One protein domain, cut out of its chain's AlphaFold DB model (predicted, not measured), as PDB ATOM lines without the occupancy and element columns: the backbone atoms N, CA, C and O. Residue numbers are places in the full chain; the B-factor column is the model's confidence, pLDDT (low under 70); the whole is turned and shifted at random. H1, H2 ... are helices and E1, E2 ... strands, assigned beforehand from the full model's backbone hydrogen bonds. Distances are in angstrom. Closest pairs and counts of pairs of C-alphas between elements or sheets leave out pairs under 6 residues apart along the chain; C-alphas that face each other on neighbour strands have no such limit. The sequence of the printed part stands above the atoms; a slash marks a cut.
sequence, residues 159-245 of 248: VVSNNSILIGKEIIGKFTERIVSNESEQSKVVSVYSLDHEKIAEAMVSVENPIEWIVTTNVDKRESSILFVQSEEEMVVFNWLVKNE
ATOM      1  N   VAL A 159       8.084  36.077  48.519       75.38
ATOM      2  CA  VAL A 159       9.215  37.004  48.608       75.38
ATOM      3  C   VAL A 159      10.162  36.731  47.456       75.38
ATOM      4  O   VAL A 159      10.402  35.587  47.073       75.38
ATOM      5  N   VAL A 160      10.734  37.801  46.920       75.94
ATOM      6  CA  VAL A 160      11.820  37.734  45.952       75.94
ATOM      7  C   VAL A 160      13.134  38.037  46.653       75.94
ATOM      8  O   VAL A 160      13.274  39.048  47.340       75.94
ATOM      9  N   SER A 161      14.115  37.157  46.485       72.81
ATOM     10  CA  SER A 161      15.473  37.372  46.986       72.81
ATOM     11  C   SER A 161      16.480  36.740  46.039       72.81
ATOM     12  O   SER A 161      16.330  35.577  45.676       72.81
ATOM     13  N   ASN A 162      17.508  37.490  45.630       77.50
ATOM     14  CA  ASN A 162      18.578  37.006  44.747       77.50
ATOM     15  C   ASN A 162      18.048  36.226  43.528       77.50
ATOM     16  O   ASN A 162      18.439  35.080  43.297       77.50
ATOM     17  N   ASN A 163      17.115  36.826  42.780       83.12
ATOM     18  CA  ASN A 163      16.483  36.227  41.595       83.12
ATOM     19  C   ASN A 163      15.766  34.888  41.853       83.12
ATOM     20  O   ASN A 163      15.532  34.102  40.933       83.12
ATOM     21  N   SER A 164      15.434  34.611  43.111       83.31
ATOM     22  CA  SER A 164      14.684  33.439  43.544       83.31
ATOM     23  C   SER A 164      13.304  33.872  44.016       83.31
ATOM     24  O   SER A 164      13.154  34.946  44.600       83.31
ATOM     25  N   ILE A 165      12.314  33.029  43.751       86.12
ATOM     26  CA  ILE A 165      10.923  33.200  44.160       86.12
ATOM     27  C   ILE A 165      10.705  32.255  45.335       86.12
ATOM     28  O   ILE A 165      10.932  31.050  45.199       86.12
ATOM     29  N   LEU A 166      10.322  32.798  46.487       83.19
ATOM     30  CA  LEU A 166      10.172  32.050  47.728       83.19
ATOM     31  C   LEU A 166       8.733  32.093  48.219       83.19
ATOM     32  O   LEU A 166       8.118  33.149  48.153       83.19
ATOM     33  N   ILE A 167       8.246  30.984  48.773       80.69
ATOM     34  CA  ILE A 167       7.032  30.934  49.600       80.69
ATOM     35  C   ILE A 167       7.475  30.572  51.018       80.69
ATOM     36  O   ILE A 167       8.021  29.492  51.266       80.69
ATOM     37  N   GLY A 168       7.321  31.506  51.957       74.94
ATOM     38  CA  GLY A 168       7.898  31.389  53.296       74.94
ATOM     39  C   GLY A 168       9.432  31.338  53.262       74.94
ATOM     40  O   GLY A 168      10.095  32.363  53.131       74.94
ATOM     41  N   LYS A 169      10.021  30.143  53.417       72.81
ATOM     42  CA  LYS A 169      11.486  29.918  53.370       72.81
ATOM     43  C   LYS A 169      11.930  28.992  52.235       72.81
ATOM     44  O   LYS A 169      13.121  28.715  52.114       72.81
ATOM     45  N   GLU A 170      10.993  28.487  51.445       82.06
ATOM     46  CA  GLU A 170      11.263  27.529  50.381       82.06
ATOM     47  C   GLU A 170      11.368  28.252  49.043       82.06
ATOM     48  O   GLU A 170      10.515  29.075  48.716       82.06
ATOM     49  N   ILE A 171      12.418  27.955  48.275       83.06
ATOM     50  CA  ILE A 171      12.548  28.452  46.906       83.06
ATOM     51  C   ILE A 171      11.662  27.582  46.026       83.06
ATOM     52  O   ILE A 171      11.871  26.378  45.962       83.06
ATOM     53  N   ILE A 172      10.725  28.201  45.321       89.69
ATOM     54  CA  ILE A 172       9.812  27.517  44.396       89.69
ATOM     55  C   ILE A 172      10.200  27.725  42.929       89.69
ATOM     56  O   ILE A 172       9.753  27.001  42.047       89.69
ATOM     57  N   GLY A 173      11.057  28.705  42.650       90.75
ATOM     58  CA  GLY A 173      11.528  28.978  41.302       90.75
ATOM     59  C   GLY A 173      12.569  30.082  41.259       90.75
ATOM     60  O   GLY A 173      12.939  30.672  42.277       90.75
ATOM     61  N   LYS A 174      13.052  30.362  40.054       89.81
ATOM     62  CA  LYS A 174      14.008  31.438  39.779       89.81
ATOM     63  C   LYS A 174      13.521  32.279  38.620       89.81
ATOM     64  O   LYS A 174      12.716  31.822  37.812       89.81
ATOM     65  N   PHE A 175      14.041  33.487  38.499       94.88
ATOM     66  CA  PHE A 175      13.763  34.323  37.344       94.88
ATOM     67  C   PHE A 175      15.000  35.069  36.864       94.88
ATOM     68  O   PHE A 175      16.004  35.190  37.562       94.88
ATOM     69  N   THR A 176      14.939  35.551  35.633       90.69
ATOM     70  CA  THR A 176      15.913  36.484  35.075       90.69
ATOM     71  C   THR A 176      15.179  37.638  34.429       90.69
ATOM     72  O   THR A 176      14.076  37.471  33.907       90.69
ATOM     73  N   GLU A 177      15.804  38.806  34.448       91.62
ATOM     74  CA  GLU A 177      15.251  40.011  33.850       91.62
ATOM     75  C   GLU A 177      16.181  40.538  32.770       91.62
ATOM     76  O   GLU A 177      17.408  40.482  32.888       91.62
ATOM     77  N   ARG A 178      15.590  41.067  31.705       91.19
ATOM     78  CA  ARG A 178      16.314  41.775  30.651       91.19
ATOM     79  C   ARG A 178      15.436  42.852  30.045       91.19
ATOM     80  O   ARG A 178      14.217  42.710  30.006       91.19
ATOM     81  N   ILE A 179      16.064  43.891  29.511       92.06
ATOM     82  CA  ILE A 179      15.393  44.842  28.630       92.06
ATOM     83  C   ILE A 179      15.662  44.427  27.188       92.06
ATOM     84  O   ILE A 179      16.805  44.154  26.817       92.06
ATOM     85  N   VAL A 180      14.606  44.368  26.385       89.69
ATOM     86  CA  VAL A 180      14.685  44.147  24.941       89.69
ATOM     87  C   VAL A 180      14.203  45.411  24.245       89.69
ATOM     88  O   VAL A 180      13.169  45.964  24.615       89.69
ATOM     89  N   SER A 181      14.954  45.862  23.245       88.19
ATOM     90  CA  SER A 181      14.615  47.030  22.430       88.19
ATOM     91  C   SER A 181      14.266  46.568  21.024       88.19
ATOM     92  O   SER A 181      15.047  45.824  20.429       88.19
ATOM     93  N   ASN A 182      13.136  47.019  20.482       78.56
ATOM     94  CA  ASN A 182      12.764  46.726  19.101       78.56
ATOM     95  C   ASN A 182      12.226  47.973  18.397       78.56
ATOM     96  O   ASN A 182      11.236  48.535  18.849       78.56
ATOM     97  N   GLU A 183      12.909  48.389  17.322       63.50
ATOM     98  CA  GLU A 183      12.613  49.471  16.351       63.50
ATOM     99  C   GLU A 183      12.243  50.882  16.871       63.50
ATOM    100  O   GLU A 183      12.364  51.847  16.123       63.50
ATOM    101  N   SER A 184      11.830  51.039  18.126       66.88
ATOM    102  CA  SER A 184      11.594  52.291  18.862       66.88
ATOM    103  C   SER A 184      11.059  52.055  20.282       66.88
ATOM    104  O   SER A 184      11.020  53.004  21.052       66.88
ATOM    105  N   GLU A 185      10.696  50.822  20.657       79.06
ATOM    106  CA  GLU A 185      10.091  50.513  21.956       79.06
ATOM    107  C   GLU A 185      11.004  49.629  22.816       79.06
ATOM    108  O   GLU A 185      11.633  48.682  22.329       79.06
ATOM    109  N   GLN A 186      11.061  49.923  24.117       89.31
ATOM    110  CA  GLN A 186      11.729  49.089  25.118       89.31
ATOM    111  C   GLN A 186      10.713  48.285  25.926       89.31
ATOM    112  O   GLN A 186       9.702  48.820  26.387       89.31
ATOM    113  N   SER A 187      11.010  47.008  26.153       90.50
ATOM    114  CA  SER A 187      10.209  46.116  26.995       90.50
ATOM    115  C   SER A 187      11.062  45.444  28.068       90.50
ATOM    116  O   SER A 187      12.137  44.916  27.769       90.50
ATOM    117  N   LYS A 188      10.572  45.432  29.315       92.56
ATOM    118  CA  LYS A 188      11.097  44.582  30.392       92.56
ATOM    119  C   LYS A 188      10.566  43.175  30.161       92.56
ATOM    120  O   LYS A 188       9.362  42.986  30.005       92.56
ATOM    121  N   VAL A 189      11.469  42.203  30.130       93.19
ATOM    122  CA  VAL A 189      11.165  40.782  29.968       93.19
ATOM    123  C   VAL A 189      11.657  40.035  31.197       93.19
ATOM    124  O   VAL A 189      12.846  40.083  31.514       93.19
ATOM    125  N   VAL A 190      10.755  39.314  31.850       95.94
ATOM    126  CA  VAL A 190      11.013  38.459  33.009       95.94
ATOM    127  C   VAL A 190      10.834  37.006  32.578       95.94
ATOM    128  O   VAL A 190       9.734  36.582  32.235       95.94
ATOM    129  N   SER A 191      11.912  36.227  32.554       94.75
ATOM    130  CA  SER A 191      11.858  34.782  32.298       94.75
ATOM    131  C   SER A 191      11.830  34.027  33.618       94.75
ATOM    132  O   SER A 191      12.707  34.239  34.447       94.75
ATOM    133  N   VAL A 192      10.859  33.136  33.800       95.75
ATOM    134  CA  VAL A 192      10.637  32.382  35.041       95.75
ATOM    135  C   VAL A 192      10.936  30.903  34.819       95.75
ATOM    136  O   VAL A 192      10.546  30.333  33.797       95.75
ATOM    137  N   TYR A 193      11.617  30.288  35.780       91.62
ATOM    138  CA  TYR A 193      12.156  28.934  35.716       91.62
ATOM    139  C   TYR A 193      11.764  28.109  36.944       91.62
ATOM    140  O   TYR A 193      11.697  28.641  38.058       91.62
ATOM    141  N   SER A 194      11.568  26.806  36.735       90.81
ATOM    142  CA  SER A 194      11.437  25.810  37.803       90.81
ATOM    143  C   SER A 194      12.781  25.574  38.501       90.81
ATOM    144  O   SER A 194      13.835  26.044  38.054       90.81
ATOM    145  N   LEU A 195      12.767  24.812  39.598       87.06
ATOM    146  CA  LEU A 195      13.994  24.369  40.271       87.06
ATOM    147  C   LEU A 195      14.848  23.439  39.395       87.06
ATOM    148  O   LEU A 195      16.075  23.447  39.509       87.06
ATOM    149  N   ASP A 196      14.212  22.732  38.461       88.88
ATOM    150  CA  ASP A 196      14.863  21.878  37.463       88.88
ATOM    151  C   ASP A 196      15.415  22.667  36.262       88.88
ATOM    152  O   ASP A 196      15.926  22.086  35.309       88.88
ATOM    153  N   HIS A 197      15.390  24.004  36.329       85.44
ATOM    154  CA  HIS A 197      15.875  24.933  35.299       85.44
ATOM    155  C   HIS A 197      15.063  24.915  33.996       85.44
ATOM    156  O   HIS A 197      15.483  25.495  32.989       85.44
ATOM    157  N   GLU A 198      13.872  24.320  34.009       91.81
ATOM    158  CA  GLU A 198      12.945  24.421  32.892       91.81
ATOM    159  C   GLU A 198      12.286  25.798  32.892       91.81
ATOM    160  O   GLU A 198      11.813  26.285  33.918       91.81
ATOM    161  N   LYS A 199      12.251  26.461  31.733       93.75
ATOM    162  CA  LYS A 199      11.559  27.747  31.605       93.75
ATOM    163  C   LYS A 199      10.054  27.502  31.656       93.75
ATOM    164  O   LYS A 199       9.513  26.903  30.728       93.75
ATOM    165  N   ILE A 200       9.400  28.022  32.689       94.44
ATOM    166  CA  ILE A 200       7.959  27.901  32.930       94.44
ATOM    167  C   ILE A 200       7.194  28.996  32.188       94.44
ATOM    168  O   ILE A 200       6.151  28.721  31.598       94.44
ATOM    169  N   ALA A 201       7.698  30.233  32.202       95.69
ATOM    170  CA  ALA A 201       7.009  31.371  31.605       95.69
ATOM    171  C   ALA A 201       7.970  32.482  31.160       95.69
ATOM    172  O   ALA A 201       9.123  32.560  31.594       95.69
ATOM    173  N   GLU A 202       7.478  33.362  30.298       95.88
ATOM    174  CA  GLU A 202       8.070  34.659  29.989       95.88
ATOM    175  C   GLU A 202       6.999  35.735  30.139       95.88
ATOM    176  O   GLU A 202       5.917  35.594  29.582       95.88
ATOM    177  N   ALA A 203       7.286  36.791  30.890       94.06
ATOM    178  CA  ALA A 203       6.408  37.937  31.060       94.06
ATOM    179  C   ALA A 203       7.055  39.180  30.458       94.06
ATOM    180  O   ALA A 203       8.231  39.442  30.704       94.06
ATOM    181  N   MET A 204       6.301  39.953  29.686       92.00
ATOM    182  CA  MET A 204       6.791  41.151  29.011       92.00
ATOM    183  C   MET A 204       5.902  42.356  29.304       92.00
ATOM    184  O   MET A 204       4.683  42.249  29.237       92.00
ATOM    185  N   VAL A 205       6.503  43.511  29.587       89.38
ATOM    186  CA  VAL A 205       5.791  44.785  29.754       89.38
ATOM    187  C   VAL A 205       6.572  45.927  29.106       89.38
ATOM    188  O   VAL A 205       7.802  45.954  29.158       89.38
ATOM    189  N   SER A 206       5.866  46.886  28.502       84.81
ATOM    190  CA  SER A 206       6.475  48.113  27.967       84.81
ATOM    191  C   SER A 206       7.138  48.922  29.083       84.81
ATOM    192  O   SER A 206       6.520  49.170  30.115       84.81
ATOM    193  N   VAL A 207       8.374  49.373  28.866       81.12
ATOM    194  CA  VAL A 207       9.097  50.246  29.808       81.12
ATOM    195  C   VAL A 207       8.516  51.660  29.796       81.12
ATOM    196  O   VAL A 207       8.386  52.294  30.839       81.12
ATOM    197  N   GLU A 208       8.149  52.158  28.619       76.94
ATOM    198  CA  GLU A 208       7.712  53.545  28.436       76.94
ATOM    199  C   GLU A 208       6.266  53.772  28.888       76.94
ATOM    200  O   GLU A 208       5.924  54.833  29.410       76.94
ATOM    201  N   ASN A 209       5.402  52.773  28.702       74.56
ATOM    202  CA  ASN A 209       3.991  52.856  29.062       74.56
ATOM    203  C   ASN A 209       3.494  51.500  29.596       74.56
ATOM    204  O   ASN A 209       2.735  50.807  28.911       74.56
ATOM    205  N   PRO A 210       3.910  51.110  30.815       70.00
ATOM    206  CA  PRO A 210       3.554  49.824  31.397       70.00
ATOM    207  C   PRO A 210       2.066  49.790  31.778       70.00
ATOM    208  O   PRO A 210       1.614  50.488  32.692       70.00
ATOM    209  N   ILE A 211       1.297  48.973  31.050       59.94
ATOM    210  CA  ILE A 211      -0.149  48.777  31.255       59.94
ATOM    211  C   ILE A 211      -0.432  47.355  31.737       59.94
ATOM    212  O   ILE A 211      -1.128  47.162  32.734       59.94
ATOM    213  N   GLU A 212       0.116  46.368  31.039       67.44
ATOM    214  CA  GLU A 212      -0.076  44.952  31.318       67.44
ATOM    215  C   GLU A 212       1.206  44.173  31.041       67.44
ATOM    216  O   GLU A 212       1.957  44.480  30.116       67.44
ATOM    217  N   TRP A 213       1.437  43.168  31.871       81.94
ATOM    218  CA  TRP A 213       2.326  42.063  31.602       81.94
ATOM    219  C   TRP A 213       1.642  41.100  30.638       81.94
ATOM    220  O   TRP A 213       0.579  40.564  30.945       81.94
ATOM    221  N   ILE A 214       2.277  40.842  29.505       84.69
ATOM    222  CA  ILE A 214       1.931  39.738  28.617       84.69
ATOM    223  C   ILE A 214       2.741  38.532  29.067       84.69
ATOM    224  O   ILE A 214       3.964  38.526  28.936       84.69
ATOM    225  N   VAL A 215       2.070  37.544  29.651       88.56
ATOM    226  CA  VAL A 215       2.684  36.325  30.177       88.56
ATOM    227  C   VAL A 215       2.418  35.170  29.231       88.56
ATOM    228  O   VAL A 215       1.271  34.775  29.036       88.56
ATOM    229  N   THR A 216       3.487  34.597  28.697       90.06
ATOM    230  CA  THR A 216       3.467  33.401  27.860       90.06
ATOM    231  C   THR A 216       4.000  32.224  28.659       90.06
ATOM    232  O   THR A 216       5.169  32.199  29.049       90.06
ATOM    233  N   THR A 217       3.153  31.234  28.910       90.62
ATOM    234  CA  THR A 217       3.498  30.015  29.645       90.62
ATOM    235  C   THR A 217       4.012  28.946  28.689       90.62
ATOM    236  O   THR A 217       3.477  28.699  27.608       90.62
ATOM    237  N   ASN A 218       5.088  28.272  29.074       87.81
ATOM    238  CA  ASN A 218       5.748  27.288  28.226       87.81
ATOM    239  C   ASN A 218       5.094  25.910  28.276       87.81
ATOM    240  O   ASN A 218       5.199  25.190  27.280       87.81
ATOM    241  N   VAL A 219       4.454  25.572  29.399       81.44
ATOM    242  CA  VAL A 219       3.850  24.260  29.670       81.44
ATOM    243  C   VAL A 219       2.633  24.022  28.777       81.44
ATOM    244  O   VAL A 219       2.511  22.973  28.154       81.44
ATOM    245  N   ASP A 220       1.755  25.016  28.663       82.69
ATOM    246  CA  ASP A 220       0.497  24.933  27.915       82.69
ATOM    247  C   ASP A 220       0.415  25.924  26.740       82.69
ATOM    248  O   ASP A 220      -0.603  25.969  26.047       82.69
ATOM    249  N   LYS A 221       1.494  26.678  26.478       83.94
ATOM    250  CA  LYS A 221       1.620  27.637  25.363       83.94
ATOM    251  C   LYS A 221       0.524  28.703  25.360       83.94
ATOM    252  O   LYS A 221       0.125  29.172  24.294       83.94
ATOM    253  N   ARG A 222       0.024  29.072  26.541       78.50
ATOM    254  CA  ARG A 222      -1.006  30.101  26.681       78.50
ATOM    255  C   ARG A 222      -0.382  31.466  26.885       78.50
ATOM    256  O   ARG A 222       0.634  31.617  27.552       78.50
ATOM    257  N   GLU A 223      -1.045  32.459  26.317       84.19
ATOM    258  CA  GLU A 223      -0.767  33.863  26.574       84.19
ATOM    259  C   GLU A 223      -1.850  34.413  27.505       84.19
ATOM    260  O   GLU A 223      -3.030  34.061  27.393       84.19
ATOM    261  N   SER A 224      -1.457  35.227  28.476       75.50
ATOM    262  CA  SER A 224      -2.353  35.852  29.445       75.50
ATOM    263  C   SER A 224      -1.892  37.266  29.755       75.50
ATOM    264  O   SER A 224      -0.710  37.499  29.986       75.50
ATOM    265  N   SER A 225      -2.835  38.202  29.809       66.00
ATOM    266  CA  SER A 225      -2.560  39.579  30.212       66.00
ATOM    267  C   SER A 225      -2.817  39.757  31.707       66.00
ATOM    268  O   SER A 225      -3.917  39.484  32.194       66.00
ATOM    269  N   ILE A 226      -1.812  40.238  32.436       71.31
ATOM    270  CA  ILE A 226      -1.889  40.575  33.861       71.31
ATOM    271  C   ILE A 226      -1.639  42.067  34.006       71.31
ATOM    272  O   ILE A 226      -0.732  42.614  33.396       71.31
ATOM    273  N   LEU A 227      -2.419  42.756  34.827       58.50
ATOM    274  CA  LEU A 227      -2.252  44.196  34.998       58.50
ATOM    275  C   LEU A 227      -0.905  44.541  35.626       58.50
ATOM    276  O   LEU A 227      -0.496  43.934  36.613       58.50
ATOM    277  N   PHE A 228      -0.248  45.557  35.070       60.91
ATOM    278  CA  PHE A 228       0.961  46.104  35.661       60.91
ATOM    279  C   PHE A 228       0.606  46.979  36.868       60.91
ATOM    280  O   PHE A 228      -0.160  47.941  36.744       60.91
ATOM    281  N   VAL A 229       1.213  46.671  38.012       63.62
ATOM    282  CA  VAL A 229       1.089  47.422  39.267       63.62
ATOM    283  C   VAL A 229       2.485  47.899  39.650       63.62
ATOM    284  O   VAL A 229       3.368  47.085  39.895       63.62
ATOM    285  N   GLN A 230       2.707  49.215  39.686       59.88
ATOM    286  CA  GLN A 230       4.057  49.765  39.864       59.88
ATOM    287  C   GLN A 230       4.668  49.407  41.224       59.88
ATOM    288  O   GLN A 230       5.863  49.167  41.302       59.88
ATOM    289  N   SER A 231       3.861  49.356  42.287       54.25
ATOM    290  CA  SER A 231       4.323  48.995  43.634       54.25
ATOM    291  C   SER A 231       4.640  47.509  43.805       54.25
ATOM    292  O   SER A 231       5.273  47.141  44.789       54.25
ATOM    293  N   GLU A 232       4.170  46.659  42.891       61.19
ATOM    294  CA  GLU A 232       4.314  45.201  42.967       61.19
ATOM    295  C   GLU A 232       5.203  44.642  41.838       61.19
ATOM    296  O   GLU A 232       5.605  43.489  41.905       61.19
ATOM    297  N   GLU A 233       5.532  45.434  40.813       76.44
ATOM    298  CA  GLU A 233       6.373  45.077  39.657       76.44
ATOM    299  C   GLU A 233       6.119  43.648  39.114       76.44
ATOM    300  O   GLU A 233       5.028  43.363  38.609       76.44
ATOM    301  N   GLU A 234       7.112  42.754  39.170       84.31
ATOM    302  CA  GLU A 234       7.024  41.346  38.754       84.31
ATOM    303  C   GLU A 234       6.316  40.426  39.765       84.31
ATOM    304  O   GLU A 234       5.911  39.317  39.405       84.31
ATOM    305  N   MET A 235       6.073  40.870  41.003       82.06
ATOM    306  CA  MET A 235       5.374  40.067  42.018       82.06
ATOM    307  C   MET A 235       3.960  39.693  41.583       82.06
ATOM    308  O   MET A 235       3.487  38.603  41.906       82.06
ATOM    309  N   VAL A 236       3.290  40.551  40.806       77.69
ATOM    310  CA  VAL A 236       1.956  40.254  40.256       77.69
ATOM    311  C   VAL A 236       1.990  39.037  39.330       77.69
ATOM    312  O   VAL A 236       1.066  38.224  39.332       77.69
ATOM    313  N   VAL A 237       3.080  38.885  38.569       86.31
ATOM    314  CA  VAL A 237       3.305  37.764  37.651       86.31
ATOM    315  C   VAL A 237       3.586  36.502  38.453       86.31
ATOM    316  O   VAL A 237       2.995  35.459  38.183       86.31
ATOM    317  N   PHE A 238       4.450  36.587  39.464       91.06
ATOM    318  CA  PHE A 238       4.808  35.433  40.289       91.06
ATOM    319  C   PHE A 238       3.612  34.911  41.085       91.06
ATOM    320  O   PHE A 238       3.329  33.715  41.040       91.06
ATOM    321  N   ASN A 239       2.844  35.800  41.720       83.38
ATOM    322  CA  ASN A 239       1.601  35.439  42.403       83.38
ATOM    323  C   ASN A 239       0.613  34.753  41.456       83.38
ATOM    324  O   ASN A 239       0.010  33.738  41.808       83.38
ATOM    325  N   TRP A 240       0.463  35.272  40.235       85.56
ATOM    326  CA  TRP A 240      -0.398  34.654  39.232       85.56
ATOM    327  C   TRP A 240       0.094  33.262  38.823       85.56
ATOM    328  O   TRP A 240      -0.713  32.335  38.743       85.56
ATOM    329  N   LEU A 241       1.401  33.084  38.608       89.12
ATOM    330  CA  LEU A 241       1.981  31.791  38.238       89.12
ATOM    331  C   LEU A 241       1.775  30.736  39.328       89.12
ATOM    332  O   LEU A 241       1.426  29.597  39.022       89.12
ATOM    333  N   VAL A 242       1.939  31.114  40.597       86.38
ATOM    334  CA  VAL A 242       1.680  30.202  41.713       86.38
ATOM    335  C   VAL A 242       0.188  29.894  41.842       86.38
ATOM    336  O   VAL A 242      -0.173  28.728  41.979       86.38
ATOM    337  N   LYS A 243      -0.697  30.898  41.742       82.31
ATOM    338  CA  LYS A 243      -2.156  30.696  41.822       82.31
ATOM    339  C   LYS A 243      -2.680  29.734  40.751       82.31
ATOM    340  O   LYS A 243      -3.655  29.028  40.983       82.31
ATOM    341  N   ASN A 244      -2.037  29.711  39.587       82.19
ATOM    342  CA  ASN A 244      -2.371  28.805  38.489       82.19
ATOM    343  C   ASN A 244      -1.529  27.514  38.492       82.19
ATOM    344  O   ASN A 244      -1.548  26.767  37.518       82.19
ATOM    345  N   GLU A 245      -0.812  27.247  39.585       86.88
ATOM    346  CA  GLU A 245      -0.034  26.033  39.832       86.88
ATOM    347  C   GLU A 245       1.023  25.708  38.756       86.88
ATOM    348  O   GLU A 245       1.213  24.547  38.392       86.88
TER     349      GLU A 245
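Overview. This is residues 159 to 245 of the 248 residues of an uncharacterized protein of Bacteroidetes bacterium MedPE-SWsnd-G2 (UniProt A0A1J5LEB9). One strongly twisted sheet of seven strands curls, like part of a barrel, round a single short helix, H1. The long strand E3 runs most of the length of the domain, pairing with E2 near its beginning and with E4 over the rest. The printed part has 87 residues, in the order E1 E2 E3 E4 E5 E6 E7 H1, and the sheet has the same strand order, antiparallel throughout: a meander, each strand the antiparallel neighbour of the one before. The class is mostly strand. The whole is compact, with a radius of gyration of the C-alphas of 12.7 A and spans of 40 by 28 by 20 A.

Arrangement. Start at E3, residues 170 to 182, and E4, residues 185 to 193, a hairpin at 157 degrees; look for N 176 and O 191, 2.8 A apart. E5, residues 199 to 206, forms a hairpin with E4, where N 190 and O 203 are 2.8 A apart. Next comes E6, residues 212 to 217, with N 204 of E5 and O 214 at 2.8 A. E7, residues 223 to 227, is an edge strand, and N 213 of E6 and O 226 are 2.7 A apart. Back at E3, the pairing is staggered: residues 170 to 174 pair with E2, residues 164 to 167, where N 165 and O 173 are 2.8 A apart, and residues 174 to 182 pair with E4. E1, residues 159 to 161, is the other edge strand, with N 159 and O 166 of E2 at 3.0 A. E1 and E7 are apart. H1, residues 235 to 243, is on the sheet, which curls round it. Its closest C-alphas to E7 are Val 237 and Ile 226, 7.0 A apart; to E2, Phe 238 and Ile 165, 7.6 A apart. In H1 every O i to N i+4 pair is within hydrogen-bond range.

Along the chain. Find C-alpha 159 at (9.215, 37.004, 48.608), where E1 begins. E3 goes from C-alpha 170 at (11.263, 27.529, 50.381) to C-alpha 182 at (12.764, 46.726, 19.101), 36.7 A. E4 is 25.7 A long, E5 21.3 A, E6 15.4 A and E7 13.4 A. H1, 12.0 A, ends at C-alpha 243 at (-2.156, 30.696, 41.822).

Size, cuts and confidence. The two C-alphas farthest apart are those of Lys 169 and Glu 183, 41.9 A. The printed part has no cut. The links between strands are tight, and the link from E7 to H1 is short. The mean pLDDT of the printed part is 82.6; look for values under 70 at residues 183 to 184, 211 to 212, 225 and 227 to 232.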